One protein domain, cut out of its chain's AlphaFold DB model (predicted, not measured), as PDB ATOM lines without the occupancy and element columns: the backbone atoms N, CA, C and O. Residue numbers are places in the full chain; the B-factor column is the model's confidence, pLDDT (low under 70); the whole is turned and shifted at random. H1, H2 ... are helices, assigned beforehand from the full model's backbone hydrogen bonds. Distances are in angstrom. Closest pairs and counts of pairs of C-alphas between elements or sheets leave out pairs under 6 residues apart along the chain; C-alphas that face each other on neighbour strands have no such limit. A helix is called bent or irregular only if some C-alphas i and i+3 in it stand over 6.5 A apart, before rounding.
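AT A GLANCE: This is residues 2 to 129 of the 130 residues of the protein "Phosphoenolpyruvate carboxylase" of Nonlabens ulvanivorans (UniProt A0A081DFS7). Helix H4 is a rod's spine: H1 runs back beside it, H2 and H3 pair near its start, H5 trails. 128 residues are printed with five named helices: all helix. It is extended, radius of gyration of the C-alphas 22.9 A, spans 81 by 34 by 22 A.

HOW THE PARTS SIT: H4, residues 74 to 108, touches H1, residues 2 to 26, with residues 91 to 106 alone, closest at C-alphas 99 and 14, 5.6 A. H2, residues 36 to 52, touches H3, residues 57 to 67, closest at C-alphas 50 and 60, 5.9 A. H5, residues 115 to 127, touches no helix. Every O i to N i+4 pair is within hydrogen-bond range in H3 and H5, 18 of 21 in H1, 12 of 13 in H2, 29 of 31 in H4.

IN THESE COORDINATES: H4 is 52.0 A long and irregular: C-alphas 101 and 104 are 7.2 A apart. C-alpha 2 is (242.472, 125.061, 191.121), C-alpha 127 (273.175, 128.553, 189.118).

THE WHOLE: The printed part has no cut; 32 residues are under pLDDT 70.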
ATOM      1  N   GLN A   2     242.147 123.616 191.056       58.72
ATOM      2  CA  GLN A   2     242.472 125.061 191.121       58.72
ATOM      3  C   GLN A   2     241.428 126.015 190.504       58.72
ATOM      4  O   GLN A   2     241.120 127.042 191.102       58.72
ATOM      5  N   ASP A   3     240.817 125.677 189.361       63.16
ATOM      6  CA  ASP A   3     239.770 126.531 188.772       63.16
ATOM      7  C   ASP A   3     238.490 126.605 189.620       63.16
ATOM      8  O   ASP A   3     237.820 127.636 189.638       63.16
ATOM      9  N   GLN A   4     238.156 125.541 190.361       72.38
ATOM     10  CA  GLN A   4     237.007 125.552 191.272       72.38
ATOM     11  C   GLN A   4     237.277 126.444 192.489       72.38
ATOM     12  O   GLN A   4     236.382 127.184 192.898       72.38
ATOM     13  N   ASP A   5     238.510 126.442 193.002       77.06
ATOM     14  CA  ASP A   5     238.928 127.308 194.111       77.06
ATOM     15  C   ASP A   5     238.936 128.785 193.693       77.06
ATOM     16  O   ASP A   5     238.434 129.641 194.423       77.06
ATOM     17  N   ARG A   6     239.395 129.093 192.470       75.62
ATOM     18  CA  ARG A   6     239.339 130.454 191.911       75.62
ATOM     19  C   ARG A   6     237.904 130.950 191.744       75.62
ATOM     20  O   ARG A   6     237.608 132.091 192.089       75.62
ATOM     21  N   ILE A   7     237.001 130.105 191.241       79.31
ATOM     22  CA  ILE A   7     235.574 130.443 191.105       79.31
ATOM     23  C   ILE A   7     234.936 130.668 192.483       79.31
ATOM     24  O   ILE A   7     234.137 131.592 192.644       79.31
ATOM     25  N   ALA A   8     235.276 129.851 193.481       81.81
ATOM     26  CA  ALA A   8     234.780 130.018 194.844       81.81
ATOM     27  C   ALA A   8     235.278 131.331 195.475       81.81
ATOM     28  O   ALA A   8     234.481 132.075 196.053       81.81
ATOM     29  N   GLU A   9     236.561 131.657 195.306       81.25
ATOM     30  CA  GLU A   9     237.141 132.903 195.812       81.25
ATOM     31  C   GLU A   9     236.586 134.127 195.071       81.25
ATOM     32  O   GLU A   9     236.281 135.132 195.706       81.25
ATOM     33  N   PHE A  10     236.329 134.033 193.764       83.00
ATOM     34  CA  PHE A  10     235.645 135.080 193.000       83.00
ATOM     35  C   PHE A  10     234.221 135.328 193.508       83.00
ATOM     36  O   PHE A  10     233.852 136.468 193.802       83.00
ATOM     37  N   LYS A  11     233.426 134.267 193.703       82.81
ATOM     38  CA  LYS A  11     232.074 134.387 194.276       82.81
ATOM     39  C   LYS A  11     232.101 135.074 195.642       82.81
ATOM     40  O   LYS A  11     231.259 135.919 195.937       82.81
ATOM     41  N   LYS A  12     233.081 134.739 196.479       85.44
ATOM     42  CA  LYS A  12     233.201 135.285 197.833       85.44
ATOM     43  C   LYS A  12     233.724 136.721 197.859       85.44
ATOM     44  O   LYS A  12     233.150 137.565 198.545       85.44
ATOM     45  N   SER A  13     234.831 136.985 197.179       81.94
ATOM     46  CA  SER A  13     235.576 138.237 197.301       81.94
ATOM     47  C   SER A  13     235.115 139.306 196.317       81.94
ATOM     48  O   SER A  13     235.243 140.480 196.652       81.94
ATOM     49  N   VAL A  14     234.509 138.924 195.187       84.75
ATOM     50  CA  VAL A  14     233.961 139.861 194.196       84.75
ATOM     51  C   VAL A  14     232.439 139.917 194.286       84.75
ATOM     52  O   VAL A  14     231.884 140.915 194.742       84.75
ATOM     53  N   GLN A  15     231.749 138.825 193.952       84.88
ATOM     54  CA  GLN A  15     230.288 138.836 193.795       84.88
ATOM     55  C   GLN A  15     229.545 139.167 195.101       84.88
ATOM     56  O   GLN A  15     228.683 140.044 195.119       84.88
ATOM     57  N   ASN A  16     229.885 138.512 196.216       86.25
ATOM     58  CA  ASN A  16     229.210 138.774 197.491       86.25
ATOM     59  C   ASN A  16     229.488 140.188 198.011       86.25
ATOM     60  O   ASN A  16     228.577 140.843 198.514       86.25
ATOM     61  N   LYS A  17     230.726 140.678 197.878       85.75
ATOM     62  CA  LYS A  17     231.080 142.038 198.303       85.75
ATOM     63  C   LYS A  17     230.364 143.087 197.465       85.75
ATOM     64  O   LYS A  17     229.789 144.008 198.036       85.75
ATOM     65  N   PHE A  18     230.353 142.911 196.145       87.56
ATOM     66  CA  PHE A  18     229.604 143.763 195.232       87.56
ATOM     67  C   PHE A  18     228.124 143.814 195.618       87.56
ATOM     68  O   PHE A  18     227.596 144.901 195.817       87.56
ATOM     69  N   ASN A  19     227.478 142.662 195.829       84.69
ATOM     70  CA  ASN A  19     226.063 142.605 196.204       84.69
ATOM     71  C   ASN A  19     225.773 143.339 197.521       84.69
ATOM     72  O   ASN A  19     224.817 144.106 197.591       84.69
ATOM     73  N   ILE A  20     226.610 143.153 198.549       84.56
ATOM     74  CA  ILE A  20     226.449 143.833 199.844       84.56
ATOM     75  C   ILE A  20     226.560 145.350 199.673       84.56
ATOM     76  O   ILE A  20     225.679 146.085 200.116       84.56
ATOM     77  N   TYR A  21     227.620 145.831 199.018       82.81
ATOM     78  CA  TYR A  21     227.819 147.267 198.818       82.81
ATOM     79  C   TYR A  21     226.741 147.873 197.923       82.81
ATOM     80  O   TYR A  21     226.215 148.935 198.249       82.81
ATOM     81  N   ASN A  22     226.358 147.185 196.849       79.88
ATOM     82  CA  ASN A  22     225.288 147.613 195.964       79.88
ATOM     83  C   ASN A  22     223.970 147.802 196.739       79.88
ATOM     84  O   ASN A  22     223.373 148.876 196.696       79.88
ATOM     85  N   SER A  23     223.564 146.815 197.545       79.00
ATOM     86  CA  SER A  23     222.366 146.928 198.384       79.00
ATOM     87  C   SER A  23     222.465 148.037 199.437       79.00
ATOM     88  O   SER A  23     221.469 148.704 199.703       79.00
ATOM     89  N   LEU A  24     223.636 148.285 200.028       76.38
ATOM     90  CA  LEU A  24     223.822 149.401 200.967       76.38
ATOM     91  C   LEU A  24     223.667 150.759 200.273       76.38
ATOM     92  O   LEU A  24     223.012 151.657 200.797       76.38
ATOM     93  N   PHE A  25     224.245 150.905 199.084       69.81
ATOM     94  CA  PHE A  25     224.217 152.151 198.325       69.81
ATOM     95  C   PHE A  25     222.865 152.454 197.683       69.81
ATOM     96  O   PHE A  25     222.531 153.628 197.543       69.81
ATOM     97  N   LEU A  26     222.076 151.426 197.365       64.94
ATOM     98  CA  LEU A  26     220.682 151.554 196.935       64.94
ATOM     99  C   LEU A  26     219.763 152.118 198.028       64.94
ATOM    100  O   LEU A  26     218.811 152.829 197.719       64.94
ATOM    101  N   ASN A  27     220.057 151.810 199.292       61.12
ATOM    102  CA  ASN A  27     219.247 152.218 200.443       61.12
ATOM    103  C   ASN A  27     219.692 153.547 201.074       61.12
ATOM    104  O   ASN A  27     219.041 154.041 201.994       61.12
ATOM    105  N   LEU A  28     220.802 154.133 200.616       60.22
ATOM    106  CA  LEU A  28     221.239 155.444 201.085       60.22
ATOM    107  C   LEU A  28     220.372 156.532 200.429       60.22
ATOM    108  O   LEU A  28     220.191 156.494 199.211       60.22
ATOM    109  N   PRO A  29     219.852 157.509 201.198       53.94
ATOM    110  CA  PRO A  29     218.970 158.547 200.677       53.94
ATOM    111  C   PRO A  29     219.738 159.447 199.704       53.94
ATOM    112  O   PRO A  29     220.365 160.434 200.083       53.94
ATOM    113  N   TYR A  30     219.709 159.094 198.422       49.94
ATOM    114  CA  TYR A  30     220.247 159.920 197.354       49.94
ATOM    115  C   TYR A  30     219.225 161.004 197.018       49.94
ATOM    116  O   TYR A  30     218.420 160.855 196.110       49.94
ATOM    117  N   SER A  31     219.314 162.134 197.723       51.41
ATOM    118  CA  SER A  31     218.783 163.451 197.325       51.41
ATOM    119  C   SER A  31     217.290 163.528 196.930       51.41
ATOM    120  O   SER A  31     216.917 163.201 195.810       51.41
ATOM    121  N   ASN A  32     216.491 164.112 197.830       50.25
ATOM    122  CA  ASN A  32     215.254 164.898 197.642       50.25
ATOM    123  C   ASN A  32     214.067 164.358 196.820       50.25
ATOM    124  O   ASN A  32     213.019 164.996 196.850       50.25
ATOM    125  N   ILE A  33     214.167 163.220 196.138       54.06
ATOM    126  CA  ILE A  33     213.020 162.554 195.513       54.06
ATOM    127  C   ILE A  33     212.829 161.238 196.255       54.06
ATOM    128  O   ILE A  33     213.573 160.272 196.053       54.06
ATOM    129  N   GLU A  34     211.867 161.224 197.173       53.19
ATOM    130  CA  GLU A  34     211.400 159.996 197.807       53.19
ATOM    131  C   GLU A  34     211.095 158.972 196.692       53.19
ATOM    132  O   GLU A  34     210.441 159.304 195.706       53.19
ATOM    133  N   ASN A  35     211.600 157.737 196.822       58.84
ATOM    134  CA  ASN A  35     211.331 156.570 195.953       58.84
ATOM    135  C   ASN A  35     212.263 156.274 194.751       58.84
ATOM    136  O   ASN A  35     212.118 155.204 194.155       58.84
ATOM    137  N   VAL A  36     213.285 157.081 194.423       62.09
ATOM    138  CA  VAL A  36     214.209 156.768 193.293       62.09
ATOM    139  C   VAL A  36     214.931 155.419 193.461       62.09
ATOM    140  O   VAL A  36     215.074 154.667 192.496       62.09
ATOM    141  N   GLY A  37     215.329 155.070 194.689       63.00
ATOM    142  CA  GLY A  37     215.994 153.792 194.985       63.00
ATOM    143  C   GLY A  37     215.130 152.553 194.706       63.00
ATOM    144  O   GLY A  37     215.672 151.494 194.407       63.00
ATOM    145  N   MET A  38     213.797 152.685 194.740       72.06
ATOM    146  CA  MET A  38     212.850 151.610 194.407       72.06
ATOM    147  C   MET A  38     212.522 151.572 192.907       72.06
ATOM    148  O   MET A  38     212.328 150.499 192.334       72.06
ATOM    149  N   LEU A  39     212.500 152.739 192.261       78.44
ATOM    150  CA  LEU A  39     212.214 152.877 190.834       78.44
ATOM    151  C   LEU A  39     213.311 152.267 189.946       78.44
ATOM    152  O   LEU A  39     213.001 151.716 188.894       78.44
ATOM    153  N   ILE A  40     214.576 152.306 190.377       78.75
ATOM    154  CA  ILE A  40     215.713 151.751 189.621       78.75
ATOM    155  C   ILE A  40     215.609 150.220 189.436       78.75
ATOM    156  O   ILE A  40     215.631 149.763 188.289       78.75
ATOM    157  N   PRO A  41     215.473 149.398 190.502       79.38
ATOM    158  CA  PRO A  41     215.259 147.957 190.353       79.38
ATOM    159  C   PRO A  41     214.018 147.621 189.524       79.38
ATOM    160  O   PRO A  41     214.038 146.672 188.741       79.38
ATOM    161  N   LEU A  42     212.956 148.416 189.661       84.06
ATOM    162  CA  LEU A  42     211.713 148.199 188.933       84.06
ATOM    163  C   LEU A  42     211.880 148.479 187.434       84.06
ATOM    164  O   LEU A  42     211.428 147.690 186.607       84.06
ATOM    165  N   LEU A  43     212.602 149.543 187.071       87.19
ATOM    166  CA  LEU A  43     212.967 149.820 185.684       87.19
ATOM    167  C   LEU A  43     213.827 148.695 185.095       87.19
ATOM    168  O   LEU A  43     213.611 148.296 183.951       87.19
ATOM    169  N   MET A  44     214.782 148.160 185.864       86.88
ATOM    170  CA  MET A  44     215.599 147.016 185.443       86.88
ATOM    171  C   MET A  44     214.716 145.797 185.133       86.88
ATOM    172  O   MET A  44     214.883 145.163 184.090       86.88
ATOM    173  N   GLU A  45     213.756 145.480 186.004       88.50
ATOM    174  CA  GLU A  45     212.824 144.365 185.802       88.50
ATOM    175  C   GLU A  45     211.949 144.565 184.556       88.50
ATOM    176  O   GLU A  45     211.829 143.656 183.731       88.50
ATOM    177  N   GLN A  46     211.380 145.762 184.383       89.38
ATOM    178  CA  GLN A  46     210.578 146.108 183.205       89.38
ATOM    179  C   GLN A  46     211.402 146.058 181.920       89.38
ATOM    180  O   GLN A  46     210.930 145.551 180.907       89.38
ATOM    181  N   SER A  47     212.659 146.496 181.970       91.69
ATOM    182  CA  SER A  47     213.571 146.422 180.829       91.69
ATOM    183  C   SER A  47     213.866 144.979 180.441       91.69
ATOM    184  O   SER A  47     213.813 144.636 179.265       91.69
ATOM    185  N   GLN A  48     214.120 144.097 181.413       92.19
ATOM    186  CA  GLN A  48     214.343 142.677 181.133       92.19
ATOM    187  C   GLN A  48     213.108 141.993 180.543       92.19
ATOM    188  O   GLN A  48     213.255 141.150 179.661       92.19
ATOM    189  N   LYS A  49     211.909 142.323 181.033       92.50
ATOM    190  CA  LYS A  49     210.645 141.798 180.500       92.50
ATOM    191  C   LYS A  49     210.382 142.329 179.092       92.50
ATOM    192  O   LYS A  49     210.290 141.541 178.161       92.50
ATOM    193  N   GLY A  50     210.396 143.647 178.914       91.75
ATOM    194  CA  GLY A  50     210.120 144.277 177.627       91.75
ATOM    195  C   GLY A  50     211.100 143.871 176.528       91.75
ATOM    196  O   GLY A  50     210.675 143.577 175.416       91.75
ATOM    197  N   LEU A  51     212.397 143.755 176.839       92.06
ATOM    198  CA  LEU A  51     213.384 143.267 175.869       92.06
ATOM    199  C   LEU A  51     213.147 141.800 175.483       92.06
ATOM    200  O   LEU A  51     213.353 141.440 174.326       92.06
ATOM    201  N   LYS A  52     212.708 140.948 176.422       93.88
ATOM    202  CA  LYS A  52     212.336 139.553 176.118       93.88
ATOM    203  C   LYS A  52     211.090 139.471 175.241       93.88
ATOM    204  O   LYS A  52     211.024 138.596 174.385       93.88
ATOM    205  N   ASP A  53     210.158 140.396 175.430       93.88
ATOM    206  CA  ASP A  53     208.915 140.489 174.664       93.88
ATOM    207  C   ASP A  53     209.107 141.184 173.299       93.88
ATOM    208  O   ASP A  53     208.160 141.317 172.527       93.88
ATOM    209  N   GLY A  54     210.337 141.599 172.967       92.81
ATOM    210  CA  GLY A  54     210.682 142.227 171.688       92.81
ATOM    211  C   GLY A  54     210.332 143.714 171.593       92.81
ATOM    212  O   GLY A  54     210.389 144.275 170.499       92.81
ATOM    213  N   LEU A  55     209.987 144.354 172.713       93.25
ATOM    214  CA  LEU A  55     209.730 145.791 172.770       93.25
ATOM    215  C   LEU A  55     211.017 146.577 172.545       93.25
ATOM    216  O   LEU A  55     212.107 146.189 172.979       93.25
ATOM    217  N   ASN A  56     210.882 147.728 171.899       92.69
ATOM    218  CA  ASN A  56     212.004 148.633 171.743       92.69
ATOM    219  C   ASN A  56     212.237 149.450 173.035       92.69
ATOM    220  O   ASN A  56     211.317 149.649 173.832       92.69
ATOM    221  N   PRO A  57     213.456 149.971 173.263       89.25
ATOM    222  CA  PRO A  57     213.780 150.689 174.497       89.25
ATOM    223  C   PRO A  57     212.876 151.892 174.788       89.25
ATOM    224  O   PRO A  57     212.611 152.188 175.949       89.25
ATOM    225  N   LYS A  58     212.384 152.580 173.751       89.69
ATOM    226  CA  LYS A  58     211.504 153.739 173.922       89.69
ATOM    227  C   LYS A  58     210.151 153.317 174.500       89.69
ATOM    228  O   LYS A  58     209.695 153.936 175.453       89.69
ATOM    229  N   GLU A  59     209.566 152.237 173.985       90.81
ATOM    230  CA  GLU A  59     208.300 151.678 174.482       90.81
ATOM    231  C   GLU A  59     208.402 151.253 175.951       90.81
ATOM    232  O   GLU A  59     207.508 151.536 176.745       90.81
ATOM    233  N   ILE A  60     209.515 150.622 176.332       91.12
ATOM    234  CA  ILE A  60     209.770 150.177 177.710       91.12
ATOM    235  C   ILE A  60     209.829 151.376 178.662       91.12
ATOM    236  O   ILE A  60     209.214 151.366 179.728       91.12
ATOM    237  N   ILE A  61     210.572 152.414 178.277       88.44
ATOM    238  CA  ILE A  61     210.764 153.615 179.092       88.44
ATOM    239  C   ILE A  61     209.457 154.406 179.215       88.44
ATOM    240  O   ILE A  61     209.102 154.845 180.309       88.44
ATOM    241  N   GLU A  62     208.698 154.543 178.126       87.19
ATOM    242  CA  GLU A  62     207.380 155.184 178.155       87.19
ATOM    243  C   GLU A  62     206.387 154.406 179.026       87.19
ATOM    244  O   GLU A  62     205.694 155.007 179.848       87.19
ATOM    245  N   ALA A  63     206.350 153.074 178.919       86.75
ATOM    246  CA  ALA A  63     205.505 152.233 179.765       86.75
ATOM    247  C   ALA A  63     205.869 152.364 181.253       86.75
ATOM    248  O   ALA A  63     204.983 152.437 182.106       86.75
ATOM    249  N   PHE A  64     207.161 152.455 181.573       87.75
ATOM    250  CA  PHE A  64     207.635 152.663 182.938       87.75
ATOM    251  C   PHE A  64     207.190 154.019 183.512       87.75
ATOM    252  O   PHE A  64     206.645 154.072 184.619       87.75
ATOM    253  N   PHE A  65     207.365 155.104 182.750       84.69
ATOM    254  CA  PHE A  65     206.949 156.447 183.167       84.69
ATOM    255  C   PHE A  65     205.439 156.626 183.258       84.69
ATOM    256  O   PHE A  65     204.984 157.508 183.970       84.69
ATOM    257  N   ASN A  66     204.654 155.840 182.528       81.44
ATOM    258  CA  ASN A  66     203.200 155.934 182.591       81.44
ATOM    259  C   ASN A  66     202.594 154.990 183.647       81.44
ATOM    260  O   ASN A  66     201.476 155.228 184.092       81.44
ATOM    261  N   GLY A  67     203.296 153.912 184.016       74.75
ATOM    262  CA  GLY A  67     202.764 152.857 184.885       74.75
ATOM    263  C   GLY A  67     203.237 152.883 186.340       74.75
ATOM    264  O   GLY A  67     202.527 152.375 187.203       74.75
ATOM    265  N   PHE A  68     204.422 153.428 186.624       68.56
ATOM    266  CA  PHE A  68     205.049 153.295 187.949       68.56
ATOM    267  C   PHE A  68     205.592 154.595 188.512       68.56
ATOM    268  O   PHE A  68     205.488 154.842 189.712       68.56
ATOM    269  N   ALA A  69     206.212 155.401 187.661       63.62
ATOM    270  CA  ALA A  69     206.723 156.687 188.072       63.62
ATOM    271  C   ALA A  69     205.604 157.702 187.835       63.62
ATOM    272  O   ALA A  69     205.238 157.923 186.691       63.62
ATOM    273  N   ASP A  70     205.054 158.321 188.879       65.06
ATOM    274  CA  ASP A  70     204.069 159.416 188.771       65.06
ATOM    275  C   ASP A  70     204.730 160.712 188.222       65.06
ATOM    276  O   ASP A  70     204.527 161.823 188.699       65.06
ATOM    277  N   LEU A  71     205.639 160.554 187.251       68.50
ATOM    278  CA  LEU A  71     206.488 161.575 186.654       68.50
ATOM    279  C   LEU A  71     205.788 162.087 185.397       68.50
ATOM    280  O   LEU A  71     205.970 161.589 184.275       68.50
ATOM    281  N   HIS A  72     204.933 163.079 185.608       67.31
ATOM    282  CA  HIS A  72     204.104 163.649 184.552       67.31
ATOM    283  C   HIS A  72     204.814 164.724 183.732       67.31
ATOM    284  O   HIS A  72     204.432 164.948 182.584       67.31
ATOM    285  N   THR A  73     205.836 165.384 184.284       82.50
ATOM    286  CA  THR A  73     206.547 166.443 183.564       82.50
ATOM    287  C   THR A  73     207.755 165.902 182.805       82.50
ATOM    288  O   THR A  73     208.392 164.924 183.200       82.50
ATOM    289  N   GLU A  74     208.084 166.547 181.686       83.62
ATOM    290  CA  GLU A  74     209.272 166.212 180.894       83.62
ATOM    291  C   GLU A  74     210.562 166.398 181.704       83.62
ATOM    292  O   GLU A  74     211.449 165.546 181.648       83.62
ATOM    293  N   GLN A  75     210.632 167.457 182.514       83.94
ATOM    294  CA  GLN A  75     211.785 167.736 183.366       83.94
ATOM    295  C   GLN A  75     212.022 166.607 184.376       83.94
ATOM    296  O   GLN A  75     213.144 166.122 184.493       83.94
ATOM    297  N   ASP A  76     210.965 166.122 185.032       79.00
ATOM    298  CA  ASP A  76     211.067 165.030 186.005       79.00
ATOM    299  C   ASP A  76     211.550 163.724 185.358       79.00
ATOM    300  O   ASP A  76     212.351 162.985 185.936       79.00
ATOM    301  N   ARG A  77     211.093 163.441 184.129       84.56
ATOM    302  CA  ARG A  77     211.541 162.276 183.351       84.56
ATOM    303  C   ARG A  77     213.020 162.391 182.990       84.56
ATOM    304  O   ARG A  77     213.755 161.419 183.147       84.56
ATOM    305  N   ILE A  78     213.464 163.564 182.540       86.38
ATOM    306  CA  ILE A  78     214.872 163.829 182.212       86.38
ATOM    307  C   ILE A  78     215.749 163.683 183.461       86.38
ATOM    308  O   ILE A  78     216.745 162.958 183.429       86.38
ATOM    309  N   ASP A  79     215.358 164.300 184.575       82.25
ATOM    310  CA  ASP A  79     216.093 164.234 185.839       82.25
ATOM    311  C   ASP A  79     216.183 162.794 186.359       82.25
ATOM    312  O   ASP A  79     217.235 162.354 186.832       82.25
ATOM    313  N   PHE A  80     215.105 162.019 186.224       81.56
ATOM    314  CA  PHE A  80     215.117 160.598 186.538       81.56
ATOM    315  C   PHE A  80     216.099 159.820 185.651       81.56
ATOM    316  O   PHE A  80     216.906 159.049 186.172       81.56
ATOM    317  N   MET A  81     216.095 160.040 184.333       85.56
ATOM    318  CA  MET A  81     217.025 159.369 183.414       85.56
ATOM    319  C   MET A  81     218.490 159.681 183.745       85.56
ATOM    320  O   MET A  81     219.321 158.773 183.745       85.56
ATOM    321  N   PHE A  82     218.815 160.927 184.101       85.81
ATOM    322  CA  PHE A  82     220.162 161.276 184.565       85.81
ATOM    323  C   PHE A  82     220.563 160.507 185.826       85.81
ATOM    324  O   PHE A  82     221.695 160.035 185.928       85.81
ATOM    325  N   ARG A  83     219.632 160.305 186.763       79.44
ATOM    326  CA  ARG A  83     219.880 159.494 187.964       79.44
ATOM    327  C   ARG A  83     220.105 158.020 187.630       79.44
ATOM    328  O   ARG A  83     220.947 157.394 188.271       79.44
ATOM    329  N   ILE A  84     219.415 157.470 186.626       81.56
ATOM    330  CA  ILE A  84     219.684 156.109 186.129       81.56
ATOM    331  C   ILE A  84     221.120 156.002 185.614       81.56
ATOM    332  O   ILE A  84     221.827 155.067 185.985       81.56
ATOM    333  N   ILE A  85     221.564 156.962 184.799       86.88
ATOM    334  CA  ILE A  85     222.928 156.974 184.253       86.88
ATOM    335  C   ILE A  85     223.950 156.995 185.394       86.88
ATOM    336  O   ILE A  85     224.804 156.115 185.465       86.88
ATOM    337  N   GLN A  86     223.797 157.919 186.346       82.00
ATOM    338  CA  GLN A  86     224.674 158.018 187.520       82.00
ATOM    339  C   GLN A  86     224.686 156.733 188.357       82.00
ATOM    340  O   GLN A  86     225.730 156.314 188.861       82.00
ATOM    341  N   TYR A  87     223.526 156.091 188.516       81.25
ATOM    342  CA  TYR A  87     223.428 154.819 189.218       81.25
ATOM    343  C   TYR A  87     224.224 153.723 188.501       81.25
ATOM    344  O   TYR A  87     225.005 153.024 189.147       81.25
ATOM    345  N   VAL A  88     224.061 153.585 187.184       84.69
ATOM    346  CA  VAL A  88     224.783 152.587 186.382       84.69
ATOM    347  C   VAL A  88     226.289 152.842 186.421       84.69
ATOM    348  O   VAL A  88     227.046 151.906 186.669       84.69
ATOM    349  N   GLU A  89     226.734 154.091 186.268       87.69
ATOM    350  CA  GLU A  89     228.154 154.458 186.374       87.69
ATOM    351  C   GLU A  89     228.738 154.047 187.726       87.69
ATOM    352  O   GLU A  89     229.799 153.423 187.796       87.69
ATOM    353  N   ARG A  90     228.006 154.304 188.813       86.56
ATOM    354  CA  ARG A  90     228.422 153.887 190.151       86.56
ATOM    355  C   ARG A  90     228.541 152.369 190.283       86.56
ATOM    356  O   ARG A  90     229.466 151.912 190.949       86.56
ATOM    357  N   GLN A  91     227.630 151.589 189.694       84.56
ATOM    358  CA  GLN A  91     227.710 150.121 189.729       84.56
ATOM    359  C   GLN A  91     228.979 149.616 189.050       84.56
ATOM    360  O   GLN A  91     229.655 148.750 189.598       84.56
ATOM    361  N   VAL A  92     229.312 150.176 187.886       89.62
ATOM    362  CA  VAL A  92     230.511 149.799 187.129       89.62
ATOM    363  C   VAL A  92     231.772 150.124 187.928       89.62
ATOM    364  O   VAL A  92     232.600 149.243 188.134       89.62
ATOM    365  N   VAL A  93     231.879 151.345 188.466       90.69
ATOM    366  CA  VAL A  93     233.029 151.767 189.287       90.69
ATOM    367  C   VAL A  93     233.168 150.921 190.553       90.69
ATOM    368  O   VAL A  93     234.273 150.547 190.944       90.69
ATOM    369  N   LEU A  94     232.050 150.611 191.216       88.38
ATOM    370  CA  LEU A  94     232.053 149.773 192.412       88.38
ATOM    371  C   LEU A  94     232.516 148.352 192.095       88.38
ATOM    372  O   LEU A  94     233.276 147.774 192.871       88.38
ATOM    373  N   TYR A  95     232.034 147.791 190.990       88.88
ATOM    374  CA  TYR A  95     232.415 146.458 190.554       88.88
ATOM    375  C   TYR A  95     233.920 146.383 190.277       88.88
ATOM    376  O   TYR A  95     234.585 145.529 190.856       88.88
ATOM    377  N   ASP A  96     234.450 147.333 189.504       91.25
ATOM    378  CA  ASP A  96     235.880 147.474 189.199       91.25
ATOM    379  C   ASP A  96     236.721 147.587 190.484       91.25
ATOM    380  O   ASP A  96     237.628 146.798 190.732       91.25
ATOM    381  N   SER A  97     236.308 148.463 191.408       92.31
ATOM    382  CA  SER A  97     236.989 148.643 192.699       92.31
ATOM    383  C   SER A  97     237.018 147.364 193.550       92.31
ATOM    384  O   SER A  97     237.981 147.099 194.276       92.31
ATOM    385  N   VAL A  98     235.936 146.581 193.526       89.56
ATOM    386  CA  VAL A  98     235.829 145.322 194.274       89.56
ATOM    387  C   VAL A  98     236.651 144.213 193.607       89.56
ATOM    388  O   VAL A  98     237.274 143.422 194.320       89.56
ATOM    389  N   GLU A  99     236.666 144.155 192.277       88.44
ATOM    390  CA  GLU A  99     237.494 143.234 191.500       88.44
ATOM    391  C   GLU A  99     238.984 143.486 191.752       88.44
ATOM    392  O   GLU A  99     239.694 142.565 192.169       88.44
ATOM    393  N   ASP A 100     239.431 144.736 191.637       87.88
ATOM    394  CA  ASP A 100     240.813 145.148 191.898       87.88
ATOM    395  C   ASP A 100     241.254 144.804 193.324       87.88
ATOM    396  O   ASP A 100     242.327 144.238 193.550       87.88
ATOM    397  N   ALA A 101     240.397 145.063 194.315       88.00
ATOM    398  CA  ALA A 101     240.684 144.718 195.707       88.00
ATOM    399  C   ALA A 101     240.772 143.197 195.946       88.00
ATOM    400  O   ALA A 101     241.444 142.746 196.882       88.00
ATOM    401  N   ALA A 102     240.077 142.393 195.138       87.19
ATOM    402  CA  ALA A 102     240.110 140.936 195.202       87.19
ATOM    403  C   ALA A 102     241.251 140.325 194.372       87.19
ATOM    404  O   ALA A 102     241.632 139.179 194.632       87.19
ATOM    405  N   PHE A 103     241.827 141.074 193.430       83.00
ATOM    406  CA  PHE A 103     242.826 140.594 192.478       83.00
ATOM    407  C   PHE A 103     244.008 139.851 193.127       83.00
ATOM    408  O   PHE A 103     244.298 138.732 192.696       83.00
ATOM    409  N   PRO A 104     244.636 140.339 194.222       83.12
ATOM    410  CA  PRO A 104     245.743 139.617 194.856       83.12
ATOM    411  C   PRO A 104     245.349 138.231 195.384       83.12
ATOM    412  O   PRO A 104     246.157 137.306 195.357       83.12
ATOM    413  N   LYS A 105     244.103 138.068 195.850       80.44
ATOM    414  CA  LYS A 105     243.581 136.783 196.342       80.44
ATOM    415  C   LYS A 105     243.248 135.846 195.191       80.44
ATOM    416  O   LYS A 105     243.554 134.662 195.258       80.44
ATOM    417  N   LEU A 106     242.677 136.376 194.112       78.31
ATOM    418  CA  LEU A 106     242.386 135.601 192.906       78.31
ATOM    419  C   LEU A 106     243.668 135.089 192.239       78.31
ATOM    420  O   LEU A 106     243.705 133.951 191.770       78.31
ATOM    421  N   GLN A 107     244.733 135.893 192.250       76.56
ATOM    422  CA  GLN A 107     246.029 135.525 191.690       76.56
ATOM    423  C   GLN A 107     246.706 134.377 192.456       76.56
ATOM    424  O   GLN A 107     247.354 133.547 191.826       76.56
ATOM    425  N   GLN A 108     246.514 134.261 193.776       73.25
ATOM    426  CA  GLN A 108     247.050 133.139 194.572       73.25
ATOM    427  C   GLN A 108     246.489 131.773 194.149       73.25
ATOM    428  O   GLN A 108     247.147 130.752 194.332       73.25
ATOM    429  N   HIS A 109     245.291 131.757 193.563       68.69
ATOM    430  CA  HIS A 109     244.653 130.554 193.028       68.69
ATOM    431  C   HIS A 109     244.866 130.388 191.513       68.69
ATOM    432  O   HIS A 109     244.291 129.484 190.906       68.69
ATOM    433  N   SER A 110     245.682 131.248 190.891       63.53
ATOM    434  CA  SER A 110     246.033 131.159 189.474       63.53
ATOM    435  C   SER A 110     247.221 130.220 189.261       63.53
ATOM    436  O   SER A 110     248.194 130.246 190.008       63.53
ATOM    437  N   SER A 111     247.165 129.406 188.205       60.09
ATOM    438  CA  SER A 111     248.280 128.558 187.755       60.09
ATOM    439  C   SER A 111     249.365 129.338 186.993       60.09
ATOM    440  O   SER A 111     250.383 128.768 186.602       60.09
ATOM    441  N   SER A 112     249.156 130.639 186.772       62.88
ATOM    442  CA  SER A 112     250.105 131.540 186.120       62.88
ATOM    443  C   SER A 112     251.289 131.838 187.040       62.88
ATOM    444  O   SER A 112     251.140 132.574 188.015       62.88
ATOM    445  N   LEU A 113     252.479 131.345 186.681       61.81
ATOM    446  CA  LEU A 113     253.750 131.790 187.263       61.81
ATOM    447  C   LEU A 113     253.839 133.321 187.177       61.81
ATOM    448  O   LEU A 113     253.627 133.907 186.112       61.81
ATOM    449  N   SER A 114     254.138 133.984 188.290       66.25
ATOM    450  CA  SER A 114     254.428 135.414 188.275       66.25
ATOM    451  C   SER A 114     255.779 135.666 187.598       66.25
ATOM    452  O   SER A 114     256.637 134.785 187.528       66.25
ATOM    453  N   LEU A 115     256.026 136.900 187.143       68.12
ATOM    454  CA  LEU A 115     257.345 137.299 186.627       68.12
ATOM    455  C   LEU A 115     258.477 136.983 187.618       68.12
ATOM    456  O   LEU A 115     259.570 136.610 187.200       68.12
ATOM    457  N   LYS A 116     258.212 137.068 188.928       66.06
ATOM    458  CA  LYS A 116     259.183 136.697 189.966       66.06
ATOM    459  C   LYS A 116     259.502 135.205 189.937       66.06
ATOM    460  O   LYS A 116     260.663 134.844 190.089       66.06
ATOM    461  N   ASP A 117     258.506 134.361 189.688       72.94
ATOM    462  CA  ASP A 117     258.698 132.913 189.591       72.94
ATOM    463  C   ASP A 117     259.500 132.546 188.333       72.94
ATOM    464  O   ASP A 117     260.354 131.663 188.387       72.94
ATOM    465  N   TYR A 118     259.313 133.281 187.228       70.38
ATOM    466  CA  TYR A 118     260.163 133.168 186.037       70.38
ATOM    467  C   TYR A 118     261.614 133.575 186.313       70.38
ATOM    468  O   TYR A 118     262.525 132.833 185.950       70.38
ATOM    469  N   PHE A 119     261.850 134.709 186.985       78.00
ATOM    470  CA  PHE A 119     263.205 135.121 187.371       78.00
ATOM    471  C   PHE A 119     263.873 134.094 188.295       78.00
ATOM    472  O   PHE A 119     265.028 133.744 188.072       78.00
ATOM    473  N   GLN A 120     263.139 133.536 189.261       74.25
ATOM    474  CA  GLN A 120     263.643 132.472 190.134       74.25
ATOM    475  C   GLN A 120     263.942 131.169 189.378       74.25
ATOM    476  O   GLN A 120     264.910 130.480 189.704       74.25
ATOM    477  N   LEU A 121     263.141 130.821 188.363       76.12
ATOM    478  CA  LEU A 121     263.417 129.677 187.493       76.12
ATOM    479  C   LEU A 121     264.714 129.892 186.707       76.12
ATOM    480  O   LEU A 121     265.560 129.001 186.661       76.12
ATOM    481  N   VAL A 122     264.883 131.079 186.120       79.69
ATOM    482  CA  VAL A 122     266.073 131.447 185.344       79.69
ATOM    483  C   VAL A 122     267.317 131.481 186.232       79.69
ATOM    484  O   VAL A 122     268.342 130.925 185.842       79.69
ATOM    485  N   GLU A 123     267.245 132.034 187.446       75.69
ATOM    486  CA  GLU A 123     268.354 132.003 188.410       75.69
ATOM    487  C   GLU A 123     268.725 130.573 188.809       75.69
ATOM    488  O   GLU A 123     269.905 130.226 188.789       75.69
ATOM    489  N   LYS A 124     267.743 129.709 189.103       74.38
ATOM    490  CA  LYS A 124     267.996 128.292 189.420       74.38
ATOM    491  C   LYS A 124     268.654 127.539 188.265       74.38
ATOM    492  O   LYS A 124     269.575 126.763 188.505       74.38
ATOM    493  N   ILE A 125     268.216 127.773 187.027       76.94
ATOM    494  CA  ILE A 125     268.818 127.167 185.829       76.94
ATOM    495  C   ILE A 125     270.251 127.686 185.632       76.94
ATOM    496  O   ILE A 125     271.163 126.912 185.350       76.94
ATOM    497  N   THR A 126     270.481 128.980 185.849       69.62
ATOM    498  CA  THR A 126     271.798 129.606 185.654       69.62
ATOM    499  C   THR A 126     272.801 129.193 186.742       69.62
ATOM    500  O   THR A 126     273.978 128.992 186.448       69.62
ATOM    501  N   LEU A 127     272.348 128.995 187.985       61.12
ATOM    502  CA  LEU A 127     273.175 128.553 189.118       61.12
ATOM    503  C   LEU A 127     273.446 127.039 189.130       61.12
ATOM    504  O   LEU A 127     274.438 126.617 189.711       61.12
ATOM    505  N   GLY A 128     272.604 126.225 188.485       53.78
ATOM    506  CA  GLY A 128     272.801 124.775 188.346       53.78
ATOM    507  C   GLY A 128     273.761 124.355 187.225       53.78
ATOM    508  O   GLY A 128     273.991 123.164 187.049       53.78
ATOM    509  N   THR A 129     274.308 125.310 186.460       50.19
ATOM    510  CA  THR A 129     275.208 125.051 185.316       50.19
ATOM    511  C   THR A 129     276.672 125.431 185.611       50.19
ATOM    512  O   THR A 129     277.435 125.742 184.696       50.19
TER     513      THR A 129